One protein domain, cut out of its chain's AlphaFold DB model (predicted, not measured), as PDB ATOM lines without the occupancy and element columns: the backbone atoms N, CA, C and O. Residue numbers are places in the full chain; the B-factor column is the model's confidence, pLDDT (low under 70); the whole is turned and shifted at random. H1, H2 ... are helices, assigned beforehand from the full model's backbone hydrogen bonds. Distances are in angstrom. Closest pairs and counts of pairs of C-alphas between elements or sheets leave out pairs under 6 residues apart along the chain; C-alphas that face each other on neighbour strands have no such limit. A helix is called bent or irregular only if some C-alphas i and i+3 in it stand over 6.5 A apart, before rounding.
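Overview. This is residues 4 to 126 of the 177 residues of an uncharacterized protein of Proteobacteria bacterium (UniProt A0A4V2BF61). Look for two long helices, H1 and H4, running side by side in opposite ways along a rod, with a short helical hairpin, H2 and H3, packed beside them at the end where H1 finishes and H4 starts. At the other end H1 and H4 are alone, and the first and last printed residues come back near each other. The printed part has 123 residues with four named helices, H1, H2, H3 and H4 in that order, and no named strand; its class is all helix. It is a bundle of four helices, up and down, each running against the one before it. The whole is loose, with a radius of gyration of the C-alphas of 19.8 A, and spans 68 by 23 by 19 A.

Along the chain. Find C-alpha 4 at (-78.026, -30.330, 104.614); from there H1, residues 4 to 46, runs 62.6 A to C-alpha 46 at (-37.332, -4.363, 144.479). Next comes H2, residues 51 to 65, 21.4 A long. H3, residues 69 to 85, covers 24.9 A. H4, residues 87 to 124, runs 54.8 A to C-alpha 124 at (-69.973, -32.253, 99.859), with a kink of 36 degrees near residue 94. H3 and H4 are irregular: C-alphas 70 and 73 are 7.5 A apart, and C-alphas 88 and 91 are 7.2 A apart.

Arrangement. Begin with H1, which touches H4 at a shallow tilt of 4 degrees, opposite ways; their closest C-alphas, those of Ser 22 and Arg 107, are 5.9 A apart. H1 touches H2 with residues 33 to 44 alone, the closest C-alphas being those of Asp 37 and Gln 61 at 6.5 A; the two form a hairpin at a shallow tilt of 24 degrees. H2 and H3 touch as a second hairpin, at a shallow tilt of 10 degrees, with the C-alphas of Leu 63 and Leu 75 closest at 6.6 A. H3 and H4 touch as a third, at a shallow tilt of 30 degrees, where the C-alphas of Ser 83 and Asp 90 are closest at 4.9 A; H4 does this with residues 89 to 100 alone. H2, with residues 53 to 57 alone, touches H4, with residues 88 to 89 alone; they run the same way, and the closest C-alphas, those of Ser 53 and Glu 88, are 6.7 A apart. H1 and H3 are apart. In H1 and H2 every O i to N i+4 pair is within hydrogen-bond range; in H3 11 of 13 are, and in H4 30 of 34.

Size, cuts and confidence. The two C-alphas farthest apart are those of Ala 48 and Arg 126, at 69.5 A, while those of Ser 4 and Arg 126 are 11.8 A apart. The printed part has no cut, and the three links between helices are tight. The mean pLDDT of the printed part is 73.4, and 36 residues are under 70, among them residues 31 to 50 and 66 to 71.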
ATOM      1  N   SER A   4     -78.510 -31.712 104.752       61.19
ATOM      2  CA  SER A   4     -78.026 -30.330 104.614       61.19
ATOM      3  C   SER A   4     -78.185 -29.492 105.888       61.19
ATOM      4  O   SER A   4     -77.322 -28.672 106.188       61.19
ATOM      5  N   GLU A   5     -79.231 -29.726 106.686       66.56
ATOM      6  CA  GLU A   5     -79.498 -28.953 107.906       66.56
ATOM      7  C   GLU A   5     -78.529 -29.333 109.037       66.56
ATOM      8  O   GLU A   5     -78.065 -28.478 109.791       66.56
ATOM      9  N   GLY A   6     -78.162 -30.618 109.125       67.12
ATOM     10  CA  GLY A   6     -77.140 -31.098 110.060       67.12
ATOM     11  C   GLY A   6     -75.735 -30.603 109.707       67.12
ATOM     12  O   GLY A   6     -74.985 -30.201 110.594       67.12
ATOM     13  N   ALA A   7     -75.394 -30.570 108.415       68.94
ATOM     14  CA  ALA A   7     -74.115 -30.039 107.945       68.94
ATOM     15  C   ALA A   7     -73.978 -28.530 108.211       68.94
ATOM     16  O   ALA A   7     -72.905 -28.078 108.608       68.94
ATOM     17  N   GLN A   8     -75.065 -27.768 108.045       72.94
ATOM     18  CA  GLN A   8     -75.089 -26.338 108.352       72.94
ATOM     19  C   GLN A   8     -74.926 -26.080 109.857       72.94
ATOM     20  O   GLN A   8     -74.052 -25.314 110.249       72.94
ATOM     21  N   LYS A   9     -75.672 -26.793 110.714       71.56
ATOM     22  CA  LYS A   9     -75.545 -26.669 112.179       71.56
ATOM     23  C   LYS A   9     -74.145 -27.023 112.684       71.56
ATOM     24  O   LYS A   9     -73.645 -26.369 113.595       71.56
ATOM     25  N   LEU A  10     -73.497 -28.029 112.089       71.44
ATOM     26  CA  LEU A  10     -72.116 -28.382 112.423       71.44
ATOM     27  C   LEU A  10     -71.142 -27.269 112.020       71.44
ATOM     28  O   LEU A  10     -70.286 -26.915 112.820       71.44
ATOM     29  N   ARG A  11     -71.293 -26.681 110.826       71.69
ATOM     30  CA  ARG A  11     -70.475 -25.541 110.379       71.69
ATOM     31  C   ARG A  11     -70.624 -24.349 111.316       71.69
ATOM     32  O   ARG A  11     -69.617 -23.777 111.720       71.69
ATOM     33  N   ASP A  12     -71.855 -24.010 111.680       73.75
ATOM     34  CA  ASP A  12     -72.135 -22.884 112.572       73.75
ATOM     35  C   ASP A  12     -71.536 -23.133 113.961       73.75
ATOM     36  O   ASP A  12     -70.868 -22.257 114.510       73.75
ATOM     37  N   PHE A  13     -71.669 -24.355 114.489       71.38
ATOM     38  CA  PHE A  13     -71.032 -24.759 115.743       71.38
ATOM     39  C   PHE A  13     -69.502 -24.702 115.664       71.38
ATOM     40  O   PHE A  13     -68.863 -24.167 116.569       71.38
ATOM     41  N   THR A  14     -68.894 -25.231 114.600       72.50
ATOM     42  CA  THR A  14     -67.435 -25.235 114.456       72.50
ATOM     43  C   THR A  14     -66.897 -23.821 114.268       72.50
ATOM     44  O   THR A  14     -65.924 -23.466 114.920       72.50
ATOM     45  N   SER A  15     -67.559 -22.985 113.468       74.06
ATOM     46  CA  SER A  15     -67.213 -21.570 113.302       74.06
ATOM     47  C   SER A  15     -67.324 -20.804 114.623       74.06
ATOM     48  O   SER A  15     -66.383 -20.125 115.028       74.06
ATOM     49  N   ALA A  16     -68.424 -20.980 115.363       70.19
ATOM     50  CA  ALA A  16     -68.596 -20.377 116.683       70.19
ATOM     51  C   ALA A  16     -67.527 -20.843 117.683       70.19
ATOM     52  O   ALA A  16     -66.979 -20.027 118.420       70.19
ATOM     53  N   SER A  17     -67.191 -22.135 117.678       67.06
ATOM     54  CA  SER A  17     -66.160 -22.706 118.554       67.06
ATOM     55  C   SER A  17     -64.767 -22.177 118.211       67.06
ATOM     56  O   SER A  17     -63.985 -21.874 119.103       67.06
ATOM     57  N   LEU A  18     -64.465 -22.018 116.921       74.81
ATOM     58  CA  LEU A  18     -63.197 -21.477 116.431       74.81
ATOM     59  C   LEU A  18     -63.052 -19.986 116.750       74.81
ATOM     60  O   LEU A  18     -62.010 -19.567 117.248       74.81
ATOM     61  N   ASN A  19     -64.119 -19.206 116.571       75.00
ATOM     62  CA  ASN A  19     -64.157 -17.805 116.991       75.00
ATOM     63  C   ASN A  19     -63.989 -17.667 118.507       75.00
ATOM     64  O   ASN A  19     -63.268 -16.787 118.973       75.00
ATOM     65  N   TRP A  20     -64.619 -18.551 119.286       72.06
ATOM     66  CA  TRP A  20     -64.428 -18.593 120.733       72.06
ATOM     67  C   TRP A  20     -62.981 -18.933 121.103       72.06
ATOM     68  O   TRP A  20     -62.403 -18.251 121.943       72.06
ATOM     69  N   CYS A  21     -62.368 -19.915 120.439       70.00
ATOM     70  CA  CYS A  21     -60.958 -20.251 120.628       70.00
ATOM     71  C   CYS A  21     -60.037 -19.062 120.321       70.00
ATOM     72  O   CYS A  21     -59.131 -18.797 121.107       70.00
ATOM     73  N   SER A  22     -60.273 -18.331 119.223       72.31
ATOM     74  CA  SER A  22     -59.517 -17.108 118.908       72.31
ATOM     75  C   SER A  22     -59.640 -16.094 120.040       72.31
ATOM     76  O   SER A  22     -58.638 -15.634 120.581       72.31
ATOM     77  N   LYS A  23     -60.873 -15.833 120.480       72.81
ATOM     78  CA  LYS A  23     -61.150 -14.872 121.546       72.81
ATOM     79  C   LYS A  23     -60.546 -15.280 122.893       72.81
ATOM     80  O   LYS A  23     -60.050 -14.431 123.622       72.81
ATOM     81  N   GLU A  24     -60.553 -16.565 123.243       70.75
ATOM     82  CA  GLU A  24     -59.933 -17.023 124.491       70.75
ATOM     83  C   GLU A  24     -58.399 -16.992 124.419       70.75
ATOM     84  O   GLU A  24     -57.751 -16.699 125.422       70.75
ATOM     85  N   ALA A  25     -57.804 -17.210 123.243       68.12
ATOM     86  CA  ALA A  25     -56.368 -17.013 123.038       68.12
ATOM     87  C   ALA A  25     -55.963 -15.532 123.179       68.12
ATOM     88  O   ALA A  25     -54.925 -15.225 123.771       68.12
ATOM     89  N   GLU A  26     -56.802 -14.613 122.702       70.12
ATOM     90  CA  GLU A  26     -56.643 -13.169 122.919       70.12
ATOM     91  C   GLU A  26     -56.709 -12.820 124.408       70.12
ATOM     92  O   GLU A  26     -55.762 -12.246 124.947       70.12
ATOM     93  N   ASN A  27     -57.752 -13.283 125.105       68.31
ATOM     94  CA  ASN A  27     -57.894 -13.105 126.554       68.31
ATOM     95  C   ASN A  27     -56.687 -13.673 127.323       68.31
ATOM     96  O   ASN A  27     -56.240 -13.099 128.318       68.31
ATOM     97  N   GLY A  28     -56.156 -14.821 126.895       66.38
ATOM     98  CA  GLY A  28     -54.967 -15.434 127.486       66.38
ATOM     99  C   GLY A  28     -53.730 -14.548 127.353       66.38
ATOM    100  O   GLY A  28     -52.969 -14.403 128.309       66.38
ATOM    101  N   THR A  29     -53.570 -13.897 126.203       66.88
ATOM    102  CA  THR A  29     -52.456 -12.979 125.941       66.88
ATOM    103  C   THR A  29     -52.567 -11.721 126.801       66.88
ATOM    104  O   THR A  29     -51.592 -11.342 127.448       66.88
ATOM    105  N   GLU A  30     -53.760 -11.131 126.923       70.50
ATOM    106  CA  GLU A  30     -54.004 -10.000 127.830       70.50
ATOM    107  C   GLU A  30     -53.689 -10.348 129.292       70.50
ATOM    108  O   GLU A  30     -53.070  -9.559 130.010       70.50
ATOM    109  N   ARG A  31     -54.057 -11.556 129.744       67.12
ATOM    110  CA  ARG A  31     -53.737 -12.037 131.100       67.12
ATOM    111  C   ARG A  31     -52.228 -12.156 131.316       67.12
ATOM    112  O   ARG A  31     -51.746 -11.763 132.376       67.12
ATOM    113  N   VAL A  32     -51.483 -12.650 130.325       66.69
ATOM    114  CA  VAL A  32     -50.013 -12.720 130.377       66.69
ATOM    115  C   VAL A  32     -49.405 -11.317 130.411       66.69
ATOM    116  O   VAL A  32     -48.562 -11.047 131.263       66.69
ATOM    117  N   MET A  33     -49.873 -10.393 129.568       68.56
ATOM    118  CA  MET A  33     -49.411  -9.000 129.586       68.56
ATOM    119  C   MET A  33     -49.682  -8.322 130.933       68.56
ATOM    120  O   MET A  33     -48.816  -7.628 131.459       68.56
ATOM    121  N   SER A  34     -50.853  -8.562 131.524       68.50
ATOM    122  CA  SER A  34     -51.219  -8.043 132.843       68.50
ATOM    123  C   SER A  34     -50.336  -8.617 133.956       68.50
ATOM    124  O   SER A  34     -49.835  -7.872 134.800       68.50
ATOM    125  N   ALA A  35     -50.055  -9.925 133.931       65.62
ATOM    126  CA  ALA A  35     -49.132 -10.554 134.875       65.62
ATOM    127  C   ALA A  35     -47.712  -9.975 134.761       65.62
ATOM    128  O   ALA A  35     -47.039  -9.754 135.768       65.62
ATOM    129  N   ILE A  36     -47.281  -9.662 133.540       67.81
ATOM    130  CA  ILE A  36     -45.997  -9.013 133.280       67.81
ATOM    131  C   ILE A  36     -46.008  -7.561 133.768       67.81
ATOM    132  O   ILE A  36     -45.044  -7.147 134.400       67.81
ATOM    133  N   ASP A  37     -47.093  -6.801 133.592       69.62
ATOM    134  CA  ASP A  37     -47.226  -5.450 134.167       69.62
ATOM    135  C   ASP A  37     -47.110  -5.462 135.702       69.62
ATOM    136  O   ASP A  37     -46.475  -4.581 136.290       69.62
ATOM    137  N   VAL A  38     -47.677  -6.479 136.362       69.38
ATOM    138  CA  VAL A  38     -47.537  -6.681 137.814       69.38
ATOM    139  C   VAL A  38     -46.086  -6.993 138.185       69.38
ATOM    140  O   VAL A  38     -45.530  -6.318 139.051       69.38
ATOM    141  N   LEU A  39     -45.437  -7.928 137.485       66.75
ATOM    142  CA  LEU A  39     -44.025  -8.257 137.712       66.75
ATOM    143  C   LEU A  39     -43.110  -7.044 137.494       66.75
ATOM    144  O   LEU A  39     -42.227  -6.788 138.306       66.75
ATOM    145  N   LEU A  40     -43.350  -6.240 136.455       68.69
ATOM    146  CA  LEU A  40     -42.590  -5.019 136.176       68.69
ATOM    147  C   LEU A  40     -42.756  -3.964 137.283       68.69
ATOM    148  O   LEU A  40     -41.790  -3.281 137.635       68.69
ATOM    149  N   LYS A  41     -43.958  -3.824 137.858       68.50
ATOM    150  CA  LYS A  41     -44.197  -2.944 139.019       68.50
ATOM    151  C   LYS A  41     -43.460  -3.436 140.262       68.50
ATOM    152  O   LYS A  41     -42.862  -2.619 140.964       68.50
ATOM    153  N   ASP A  42     -43.459  -4.741 140.506       67.31
ATOM    154  CA  ASP A  42     -42.749  -5.331 141.641       67.31
ATOM    155  C   ASP A  42     -41.225  -5.235 141.478       67.31
ATOM    156  O   ASP A  42     -40.530  -4.905 142.436       67.31
ATOM    157  N   ILE A  43     -40.696  -5.387 140.263       64.62
ATOM    158  CA  ILE A  43     -39.264  -5.223 139.958       64.62
ATOM    159  C   ILE A  43     -38.792  -3.788 140.220       64.62
ATOM    160  O   ILE A  43     -37.744  -3.603 140.842       64.62
ATOM    161  N   LYS A  44     -39.577  -2.773 139.823       63.06
ATOM    162  CA  LYS A  44     -39.304  -1.359 140.154       63.06
ATOM    163  C   LYS A  44     -39.256  -1.114 141.660       63.06
ATOM    164  O   LYS A  44     -38.512  -0.252 142.113       63.06
ATOM    165  N   ARG A  45     -40.064  -1.853 142.425       61.00
ATOM    166  CA  ARG A  45     -40.107  -1.762 143.888       61.00
ATOM    167  C   ARG A  45     -38.911  -2.453 144.548       61.00
ATOM    168  O   ARG A  45     -38.538  -2.068 145.652       61.00
ATOM    169  N   VAL A  46     -38.340  -3.466 143.895       58.72
ATOM    170  CA  VAL A  46     -37.332  -4.363 144.479       58.72
ATOM    171  C   VAL A  46     -35.890  -4.044 144.049       58.72
ATOM    172  O   VAL A  46     -34.973  -4.417 144.776       58.72
ATOM    173  N   SER A  47     -35.632  -3.341 142.939       53.84
ATOM    174  CA  SER A  47     -34.296  -3.428 142.319       53.84
ATOM    175  C   SER A  47     -33.393  -2.192 142.396       53.84
ATOM    176  O   SER A  47     -33.749  -1.094 141.972       53.84
ATOM    177  N   ALA A  48     -32.142  -2.460 142.783       59.16
ATOM    178  CA  ALA A  48     -30.926  -1.697 142.493       59.16
ATOM    179  C   ALA A  48     -30.557  -1.739 140.989       59.16
ATOM    180  O   ALA A  48     -29.426  -2.054 140.623       59.16
ATOM    181  N   MET A  49     -31.530  -1.498 140.107       66.56
ATOM    182  CA  MET A  49     -31.315  -1.465 138.658       66.56
ATOM    183  C   MET A  49     -30.664  -0.153 138.225       66.56
ATOM    184  O   MET A  49     -30.879   0.897 138.837       66.56
ATOM    185  N   SER A  50     -29.890  -0.214 137.142       69.88
ATOM    186  CA  SER A  50     -29.342   0.984 136.512       69.88
ATOM    187  C   SER A  50     -30.476   1.910 136.039       69.88
ATOM    188  O   SER A  50     -31.594   1.472 135.740       69.88
ATOM    189  N   GLY A  51     -30.197   3.215 135.966       74.12
ATOM    190  CA  GLY A  51     -31.178   4.197 135.492       74.12
ATOM    191  C   GLY A  51     -31.664   3.922 134.064       74.12
ATOM    192  O   GLY A  51     -32.803   4.253 133.734       74.12
ATOM    193  N   ASP A  52     -30.836   3.281 133.240       74.00
ATOM    194  CA  ASP A  52     -31.162   2.964 131.850       74.00
ATOM    195  C   ASP A  52     -32.087   1.749 131.749       74.00
ATOM    196  O   ASP A  52     -33.106   1.814 131.060       74.00
ATOM    197  N   SER A  53     -31.868   0.713 132.559       73.12
ATOM    198  CA  SER A  53     -32.779  -0.433 132.628       73.12
ATOM    199  C   SER A  53     -34.146  -0.043 133.198       73.12
ATOM    200  O   SER A  53     -35.181  -0.526 132.742       73.12
ATOM    201  N   LEU A  54     -34.190   0.912 134.133       75.75
ATOM    202  CA  LEU A  54     -35.439   1.503 134.625       75.75
ATOM    203  C   LEU A  54     -36.215   2.244 133.525       75.75
ATOM    204  O   LEU A  54     -37.439   2.114 133.438       75.75
ATOM    205  N   LYS A  55     -35.523   3.002 132.663       78.50
ATOM    206  CA  LYS A  55     -36.141   3.635 131.484       78.50
ATOM    207  C   LYS A  55     -36.651   2.585 130.504       78.50
ATOM    208  O   LYS A  55     -37.781   2.708 130.041       78.50
ATOM    209  N   ALA A  56     -35.875   1.539 130.248       77.81
ATOM    210  CA  ALA A  56     -36.263   0.464 129.345       77.81
ATOM    211  C   ALA A  56     -37.516  -0.284 129.846       77.81
ATOM    212  O   ALA A  56     -38.452  -0.496 129.078       77.81
ATOM    213  N   LEU A  57     -37.613  -0.571 131.151       75.31
ATOM    214  CA  LEU A  57     -38.824  -1.144 131.759       75.31
ATOM    215  C   LEU A  57     -40.037  -0.202 131.671       75.31
ATOM    216  O   LEU A  57     -41.163  -0.662 131.489       75.31
ATOM    217  N   ASN A  58     -39.840   1.116 131.797       77.62
ATOM    218  CA  ASN A  58     -40.914   2.095 131.593       77.62
ATOM    219  C   ASN A  58     -41.414   2.093 130.143       77.62
ATOM    220  O   ASN A  58     -42.624   2.112 129.920       77.62
ATOM    221  N   SER A  59     -40.497   2.031 129.176       80.12
ATOM    222  CA  SER A  59     -40.827   1.913 127.756       80.12
ATOM    223  C   SER A  59     -41.598   0.624 127.475       80.12
ATOM    224  O   SER A  59     -42.650   0.675 126.843       80.12
ATOM    225  N   LEU A  60     -41.147  -0.511 128.023       77.88
ATOM    226  CA  LEU A  60     -41.841  -1.796 127.921       77.88
ATOM    227  C   LEU A  60     -43.273  -1.712 128.464       77.88
ATOM    228  O   LEU A  60     -44.220  -2.119 127.799       77.88
ATOM    229  N   GLN A  61     -43.448  -1.124 129.649       75.62
ATOM    230  CA  GLN A  61     -44.767  -0.939 130.252       75.62
ATOM    231  C   GLN A  61     -45.682  -0.045 129.399       75.62
ATOM    232  O   GLN A  61     -46.881  -0.307 129.297       75.62
ATOM    233  N   GLY A  62     -45.140   1.010 128.789       78.62
ATOM    234  CA  GLY A  62     -45.889   1.881 127.880       78.62
ATOM    235  C   GLY A  62     -46.352   1.152 126.618       78.62
ATOM    236  O   GLY A  62     -47.500   1.313 126.209       78.62
ATOM    237  N   LEU A  63     -45.489   0.310 126.045       77.50
ATOM    238  CA  LEU A  63     -45.813  -0.516 124.881       77.50
ATOM    239  C   LEU A  63     -46.923  -1.528 125.194       77.50
ATOM    240  O   LEU A  63     -47.863  -1.654 124.416       77.50
ATOM    241  N   LEU A  64     -46.857  -2.192 126.353       72.94
ATOM    242  CA  LEU A  64     -47.841  -3.201 126.767       72.94
ATOM    243  C   LEU A  64     -49.219  -2.622 127.122       72.94
ATOM    244  O   LEU A  64     -50.219  -3.325 127.032       72.94
ATOM    245  N   LYS A  65     -49.302  -1.349 127.520       72.19
ATOM    246  CA  LYS A  65     -50.589  -0.698 127.825       72.19
ATOM    247  C   LYS A  65     -51.381  -0.282 126.590       72.19
ATOM    248  O   LYS A  65     -52.589  -0.107 126.694       72.19
ATOM    249  N   ASN A  66     -50.708  -0.110 125.456       69.25
ATOM    250  CA  ASN A  66     -51.299   0.390 124.216       69.25
ATOM    251  C   ASN A  66     -51.372  -0.701 123.139       69.25
ATOM    252  O   ASN A  66     -51.313  -0.401 121.946       69.25
ATOM    253  N   VAL A  67     -51.438  -1.969 123.550       68.25
ATOM    254  CA  VAL A  67     -51.551  -3.083 122.611       68.25
ATOM    255  C   VAL A  67     -52.948  -3.079 122.012       68.25
ATOM    256  O   VAL A  67     -53.934  -3.286 122.710       68.25
ATOM    257  N   ASP A  68     -52.994  -2.839 120.708       66.12
ATOM    258  CA  ASP A  68     -54.161  -3.045 119.862       66.12
ATOM    259  C   ASP A  68     -53.819  -4.126 118.827       66.12
ATOM    260  O   ASP A  68     -52.652  -4.279 118.443       66.12
ATOM    261  N   HIS A  69     -54.829  -4.861 118.374       58.19
ATOM    262  CA  HIS A  69     -54.724  -5.948 117.401       58.19
ATOM    263  C   HIS A  69     -54.030  -5.510 116.108       58.19
ATOM    264  O   HIS A  69     -53.138  -6.202 115.613       58.19
ATOM    265  N   ASP A  70     -54.343  -4.311 115.616       63.12
ATOM    266  CA  ASP A  70     -53.717  -3.747 114.412       63.12
ATOM    267  C   ASP A  70     -52.237  -3.374 114.625       63.12
ATOM    268  O   ASP A  70     -51.455  -3.256 113.676       63.12
ATOM    269  N   ASN A  71     -51.812  -3.253 115.885       66.44
ATOM    270  CA  ASN A  71     -50.476  -2.825 116.277       66.44
ATOM    271  C   ASN A  71     -49.565  -3.973 116.736       66.44
ATOM    272  O   ASN A  71     -48.428  -3.700 117.115       66.44
ATOM    273  N   TYR A  72     -49.970  -5.248 116.658       72.19
ATOM    274  CA  TYR A  72     -49.110  -6.372 117.078       72.19
ATOM    275  C   TYR A  72     -47.770  -6.423 116.336       72.19
ATOM    276  O   TYR A  72     -46.726  -6.685 116.938       72.19
ATOM    277  N   SER A  73     -47.773  -6.128 115.033       71.62
ATOM    278  CA  SER A  73     -46.543  -6.078 114.233       71.62
ATOM    279  C   SER A  73     -45.609  -4.946 114.679       71.62
ATOM    280  O   SER A  73     -44.387  -5.120 114.716       71.62
ATOM    281  N   HIS A  74     -46.184  -3.807 115.067       76.88
ATOM    282  CA  HIS A  74     -45.457  -2.662 115.596       76.88
ATOM    283  C   HIS A  74     -44.919  -2.961 116.998       76.88
ATOM    284  O   HIS A  74     -43.733  -2.766 117.248       76.88
ATOM    285  N   LEU A  75     -45.757  -3.510 117.882       79.25
ATOM    286  CA  LEU A  75     -45.388  -3.936 119.228       79.25
ATOM    287  C   LEU A  75     -44.209  -4.904 119.187       79.25
ATOM    288  O   LEU A  75     -43.217  -4.681 119.870       79.25
ATOM    289  N   ARG A  76     -44.277  -5.936 118.341       78.94
ATOM    290  CA  ARG A  76     -43.186  -6.900 118.185       78.94
ATOM    291  C   ARG A  76     -41.879  -6.222 117.774       78.94
ATOM    292  O   ARG A  76     -40.855  -6.487 118.391       78.94
ATOM    293  N   LYS A  77     -41.901  -5.328 116.780       82.62
ATOM    294  CA  LYS A  77     -40.699  -4.580 116.368       82.62
ATOM    295  C   LYS A  77     -40.158  -3.704 117.495       82.62
ATOM    296  O   LYS A  77     -38.951  -3.663 117.704       82.62
ATOM    297  N   SER A  78     -41.032  -3.026 118.236       81.44
ATOM    298  CA  SER A  78     -40.628  -2.210 119.383       81.44
ATOM    299  C   SER A  78     -39.999  -3.053 120.495       81.44
ATOM    300  O   SER A  78     -39.011  -2.624 121.082       81.44
ATOM    301  N   LEU A  79     -40.519  -4.257 120.750       80.50
ATOM    302  CA  LEU A  79     -39.940  -5.216 121.691       80.50
ATOM    303  C   LEU A  79     -38.569  -5.723 121.218       80.50
ATOM    304  O   LEU A  79     -37.630  -5.730 122.007       80.50
ATOM    305  N   GLU A  80     -38.425  -6.072 119.935       83.31
ATOM    306  CA  GLU A  80     -37.147  -6.500 119.343       83.31
ATOM    307  C   GLU A  80     -36.076  -5.396 119.432       83.31
ATOM    308  O   GLU A  80     -34.926  -5.677 119.764       83.31
ATOM    309  N   THR A  81     -36.436  -4.134 119.170       84.38
ATOM    310  CA  THR A  81     -35.523  -2.991 119.341       84.38
ATOM    311  C   THR A  81     -35.139  -2.807 120.805       84.38
ATOM    312  O   THR A  81     -33.958  -2.698 121.123       84.38
ATOM    313  N   LEU A  82     -36.120  -2.835 121.708       80.31
ATOM    314  CA  LEU A  82     -35.887  -2.620 123.131       80.31
ATOM    315  C   LEU A  82     -35.004  -3.718 123.753       80.31
ATOM    316  O   LEU A  82     -34.148  -3.410 124.578       80.31
ATOM    317  N   SER A  83     -35.181  -4.971 123.323       80.31
ATOM    318  CA  SER A  83     -34.344  -6.123 123.695       80.31
ATOM    319  C   SER A  83     -32.895  -5.949 123.227       80.31
ATOM    320  O   SER A  83     -31.967  -6.119 124.019       80.31
ATOM    321  N   LYS A  84     -32.688  -5.521 121.972       82.81
ATOM    322  CA  LYS A  84     -31.348  -5.247 121.423       82.81
ATOM    323  C   LYS A  84     -30.631  -4.111 122.144       82.81
ATOM    324  O   LYS A  84     -29.419  -4.165 122.306       82.81
ATOM    325  N   GLU A  85     -31.369  -3.080 122.542       80.81
ATOM    326  CA  GLU A  85     -30.812  -1.914 123.229       80.81
ATOM    327  C   GLU A  85     -30.557  -2.173 124.721       80.81
ATOM    328  O   GLU A  85     -29.709  -1.509 125.312       80.81
ATOM    329  N   ASN A  86     -31.269  -3.123 125.343       76.88
ATOM    330  CA  ASN A  86     -31.216  -3.360 126.788       76.88
ATOM    331  C   ASN A  86     -31.236  -4.856 127.140       76.88
ATOM    332  O   ASN A  86     -32.264  -5.414 127.531       76.88
ATOM    333  N   HIS A  87     -30.061  -5.489 127.109       74.69
ATOM    334  CA  HIS A  87     -29.901  -6.912 127.435       74.69
ATOM    335  C   HIS A  87     -30.355  -7.295 128.853       74.69
ATOM    336  O   HIS A  87     -30.791  -8.422 129.073       74.69
ATOM    337  N   GLU A  88     -30.301  -6.373 129.819       71.44
ATOM    338  CA  GLU A  88     -30.742  -6.643 131.198       71.44
ATOM    339  C   GLU A  88     -32.232  -6.988 131.294       71.44
ATOM    340  O   GLU A  88     -32.646  -7.687 132.221       71.44
ATOM    341  N   ILE A  89     -33.042  -6.514 130.343       73.06
ATOM    342  CA  ILE A  89     -34.486  -6.755 130.343       73.06
ATOM    343  C   ILE A  89     -34.931  -7.764 129.283       73.06
ATOM    344  O   ILE A  89     -36.121  -8.055 129.171       73.06
ATOM    345  N   ASP A  90     -33.981  -8.335 128.546       73.44
ATOM    346  CA  ASP A  90     -34.231  -9.294 127.472       73.44
ATOM    347  C   ASP A  90     -34.966 -10.543 127.983       73.44
ATOM    348  O   ASP A  90     -35.944 -10.998 127.393       73.44
ATOM    349  N   SER A  91     -34.585 -11.008 129.177       70.94
ATOM    350  CA  SER A  91     -35.253 -12.114 129.877       70.94
ATOM    351  C   SER A  91     -36.746 -11.876 130.154       70.94
ATOM    352  O   SER A  91     -37.496 -12.841 130.297       70.94
ATOM    353  N   TYR A  92     -37.198 -10.617 130.189       72.81
ATOM    354  CA  TYR A  92     -38.612 -10.255 130.335       72.81
ATOM    355  C   TYR A  92     -39.302 -10.039 128.988       72.81
ATOM    356  O   TYR A  92     -40.492 -10.318 128.859       72.81
ATOM    357  N   ILE A  93     -38.574  -9.546 127.985       74.56
ATOM    358  CA  ILE A  93     -39.114  -9.287 126.647       74.56
ATOM    359  C   ILE A  93     -39.343 -10.597 125.886       74.56
ATOM    360  O   ILE A  93     -40.368 -10.753 125.220       74.56
ATOM    361  N   GLN A  94     -38.429 -11.556 126.009       75.56
ATOM    362  CA  GLN A  94     -38.459 -12.803 125.249       75.56
ATOM    363  C   GLN A  94     -39.752 -13.623 125.456       75.56
ATOM    364  O   GLN A  94     -40.393 -13.957 124.455       75.56
ATOM    365  N   PRO A  95     -40.236 -13.874 126.693       69.81
ATOM    366  CA  PRO A  95     -41.502 -14.582 126.901       69.81
ATOM    367  C   PRO A  95     -42.717 -13.850 126.310       69.81
ATOM    368  O   PRO A  95     -43.656 -14.490 125.838       69.81
ATOM    369  N   ILE A  96     -42.700 -12.508 126.296       75.50
ATOM    370  CA  ILE A  96     -43.757 -11.701 125.662       75.50
ATOM    371  C   ILE A  96     -43.754 -11.964 124.161       75.50
ATOM    372  O   ILE A  96     -44.796 -12.263 123.583       75.50
ATOM    373  N   MET A  97     -42.586 -11.880 123.523       77.19
ATOM    374  CA  MET A  97     -42.463 -12.112 122.085       77.19
ATOM    375  C   MET A  97     -42.909 -13.525 121.696       77.19
ATOM    376  O   MET A  97     -43.588 -13.690 120.684       77.19
ATOM    377  N   GLU A  98     -42.579 -14.534 122.501       73.00
ATOM    378  CA  GLU A  98     -43.015 -15.915 122.277       73.00
ATOM    379  C   GLU A  98     -44.534 -16.071 122.393       73.00
ATOM    380  O   GLU A  98     -45.148 -16.703 121.530       73.00
ATOM    381  N   ALA A  99     -45.155 -15.447 123.397       73.75
ATOM    382  CA  ALA A  99     -46.607 -15.448 123.558       73.75
ATOM    383  C   ALA A  99     -47.315 -14.788 122.362       73.75
ATOM    384  O   ALA A  99     -48.254 -15.360 121.806       73.75
ATOM    385  N   LEU A 100     -46.811 -13.637 121.902       76.12
ATOM    386  CA  LEU A 100     -47.335 -12.934 120.725       76.12
ATOM    387  C   LEU A 100     -47.224 -13.776 119.449       76.12
ATOM    388  O   LEU A 100     -48.161 -13.866 118.659       76.12
ATOM    389  N   GLN A 101     -46.078 -14.428 119.243       77.06
ATOM    390  CA  GLN A 101     -45.875 -15.309 118.093       77.06
ATOM    391  C   GLN A 101     -46.763 -16.552 118.157       77.06
ATOM    392  O   GLN A 101     -47.242 -17.018 117.122       77.06
ATOM    393  N   PHE A 102     -46.968 -17.111 119.350       77.12
ATOM    394  CA  PHE A 102     -47.883 -18.226 119.547       77.12
ATOM    395  C   PHE A 102     -49.317 -17.827 119.191       77.12
ATOM    396  O   PHE A 102     -49.973 -18.557 118.451       77.12
ATOM    397  N   GLN A 103     -49.774 -16.662 119.652       75.88
ATOM    398  CA  GLN A 103     -51.102 -16.138 119.348       75.88
ATOM    399  C   GLN A 103     -51.307 -15.941 117.843       75.88
ATOM    400  O   GLN A 103     -52.314 -16.398 117.307       75.88
ATOM    401  N   ASP A 104     -50.346 -15.324 117.148       77.06
ATOM    402  CA  ASP A 104     -50.449 -15.102 115.701       77.06
ATOM    403  C   ASP A 104     -50.531 -16.428 114.926       77.06
ATOM    404  O   ASP A 104     -51.413 -16.612 114.086       77.06
ATOM    405  N   ARG A 105     -49.690 -17.411 115.283       75.31
ATOM    406  CA  ARG A 105     -49.766 -18.765 114.707       75.31
ATOM    407  C   ARG A 105     -51.102 -19.432 115.015       75.31
ATOM    408  O   ARG A 105     -51.678 -20.076 114.147       75.31
ATOM    409  N   PHE A 106     -51.594 -19.305 116.242       76.50
ATOM    410  CA  PHE A 106     -52.858 -19.904 116.646       76.50
ATOM    411  C   PHE A 106     -54.035 -19.310 115.866       76.50
ATOM    412  O   PHE A 106     -54.820 -20.067 115.296       76.50
ATOM    413  N   ARG A 107     -54.113 -17.979 115.764       79.81
ATOM    414  CA  ARG A 107     -55.105 -17.265 114.947       79.81
ATOM    415  C   ARG A 107     -55.062 -17.740 113.496       79.81
ATOM    416  O   ARG A 107     -56.090 -18.137 112.956       79.81
ATOM    417  N   GLN A 108     -53.874 -17.782 112.894       79.31
ATOM    418  CA  GLN A 108     -53.702 -18.233 111.514       79.31
ATOM    419  C   GLN A 108     -54.191 -19.675 111.307       79.31
ATOM    420  O   GLN A 108     -54.849 -19.964 110.309       79.31
ATOM    421  N   ASN A 109     -53.918 -20.575 112.255       76.62
ATOM    422  CA  ASN A 109     -54.395 -21.960 112.193       76.62
ATOM    423  C   ASN A 109     -55.919 -22.028 112.250       76.62
ATOM    424  O   ASN A 109     -56.540 -22.781 111.502       76.62
ATOM    425  N   VAL A 110     -56.530 -21.244 113.137       78.25
ATOM    426  CA  VAL A 110     -57.985 -21.161 113.277       78.25
ATOM    427  C   VAL A 110     -58.619 -20.663 111.974       78.25
ATOM    428  O   VAL A 110     -59.549 -21.298 111.475       78.25
ATOM    429  N   GLU A 111     -58.082 -19.599 111.375       80.44
ATOM    430  CA  GLU A 111     -58.528 -19.075 110.076       80.44
ATOM    431  C   GLU A 111     -58.410 -20.125 108.963       80.44
ATOM    432  O   GLU A 111     -59.367 -20.365 108.219       80.44
ATOM    433  N   ASN A 112     -57.274 -20.824 108.891       78.44
ATOM    434  CA  ASN A 112     -57.061 -21.892 107.915       78.44
ATOM    435  C   ASN A 112     -58.087 -23.021 108.092       78.44
ATOM    436  O   ASN A 112     -58.642 -23.507 107.105       78.44
ATOM    437  N   ILE A 113     -58.404 -23.412 109.332       78.44
ATOM    438  CA  ILE A 113     -59.433 -24.423 109.621       78.44
ATOM    439  C   ILE A 113     -60.811 -23.956 109.140       78.44
ATOM    440  O   ILE A 113     -61.505 -24.731 108.477       78.44
ATOM    441  N   VAL A 114     -61.203 -22.706 109.410       80.38
ATOM    442  CA  VAL A 114     -62.474 -22.146 108.914       80.38
ATOM    443  C   VAL A 114     -62.541 -22.241 107.386       80.38
ATOM    444  O   VAL A 114     -63.530 -22.730 106.833       80.38
ATOM    445  N   HIS A 115     -61.471 -21.858 106.688       81.94
ATOM    446  CA  HIS A 115     -61.417 -21.947 105.230       81.94
ATOM    447  C   HIS A 115     -61.465 -23.390 104.708       81.94
ATOM    448  O   HIS A 115     -62.132 -23.655 103.704       81.94
ATOM    449  N   MET A 116     -60.800 -24.333 105.378       80.06
ATOM    450  CA  MET A 116     -60.840 -25.752 105.011       80.06
ATOM    451  C   MET A 116     -62.242 -26.352 105.184       80.06
ATOM    452  O   MET A 116     -62.694 -27.109 104.322       80.06
ATOM    453  N   ILE A 117     -62.966 -25.979 106.243       80.81
ATOM    454  CA  ILE A 117     -64.361 -26.402 106.460       80.81
ATOM    455  C   ILE A 117     -65.263 -25.893 105.334       80.81
ATOM    456  O   ILE A 117     -66.102 -26.642 104.831       80.81
ATOM    457  N   ASP A 118     -65.067 -24.652 104.885       81.25
ATOM    458  CA  ASP A 118     -65.815 -24.092 103.757       81.25
ATOM    459  C   ASP A 118     -65.538 -24.839 102.443       81.25
ATOM    460  O   ASP A 118     -66.467 -25.100 101.672       81.25
ATOM    461  N   VAL A 119     -64.279 -25.214 102.182       85.12
ATOM    462  CA  VAL A 119     -63.910 -26.048 101.022       85.12
ATOM    463  C   VAL A 119     -64.599 -27.408 101.102       85.12
ATOM    464  O   VAL A 119     -65.210 -27.853 100.130       85.12
ATOM    465  N   TRP A 120     -64.562 -28.046 102.269       82.81
ATOM    466  CA  TRP A 120     -65.199 -29.339 102.497       82.81
ATOM    467  C   TRP A 120     -66.717 -29.299 102.328       82.81
ATOM    468  O   TRP A 120     -67.294 -30.195 101.709       82.81
ATOM    469  N   HIS A 121     -67.373 -28.245 102.809       79.94
ATOM    470  CA  HIS A 121     -68.813 -28.086 102.643       79.94
ATOM    471  C   HIS A 121     -69.200 -27.924 101.167       79.94
ATOM    472  O   HIS A 121     -70.102 -28.608 100.684       79.94
ATOM    473  N   LYS A 122     -68.472 -27.078 100.423       83.88
ATOM    474  CA  LYS A 122     -68.675 -26.900  98.975       83.88
ATOM    475  C   LYS A 122     -68.461 -28.195  98.203       83.88
ATOM    476  O   LYS A 122     -69.204 -28.463  97.267       83.88
ATOM    477  N   PHE A 123     -67.469 -28.988  98.599       83.31
ATOM    478  CA  PHE A 123     -67.197 -30.286  97.994       83.31
ATOM    479  C   PHE A 123     -68.348 -31.274  98.236       83.31
ATOM    480  O   PHE A 123     -68.853 -31.866  97.289       83.31
ATOM    481  N   ARG A 124     -68.842 -31.381  99.479       79.31
ATOM    482  CA  ARG A 124     -69.973 -32.253  99.859       79.31
ATOM    483  C   ARG A 124     -71.303 -31.895  99.196       79.31
ATOM    484  O   ARG A 124     -72.155 -32.765  99.052       79.31
ATOM    485  N   ALA A 125     -71.506 -30.628  98.854       80.12
ATOM    486  CA  ALA A 125     -72.736 -30.158  98.226       80.12
ATOM    487  C   ALA A 125     -72.819 -30.489  96.725       80.12
ATOM    488  O   ALA A 125     -73.853 -30.220  96.108       80.12
ATOM    489  N   ARG A 126     -71.755 -31.038  96.115       78.56
ATOM    490  CA  ARG A 126     -71.751 -31.323  94.680       78.56
ATOM    491  C   ARG A 126     -72.575 -32.586  94.352       78.56
ATOM    492  O   ARG A 126     -72.380 -33.626  94.980       78.56
TER     493      ARG A 126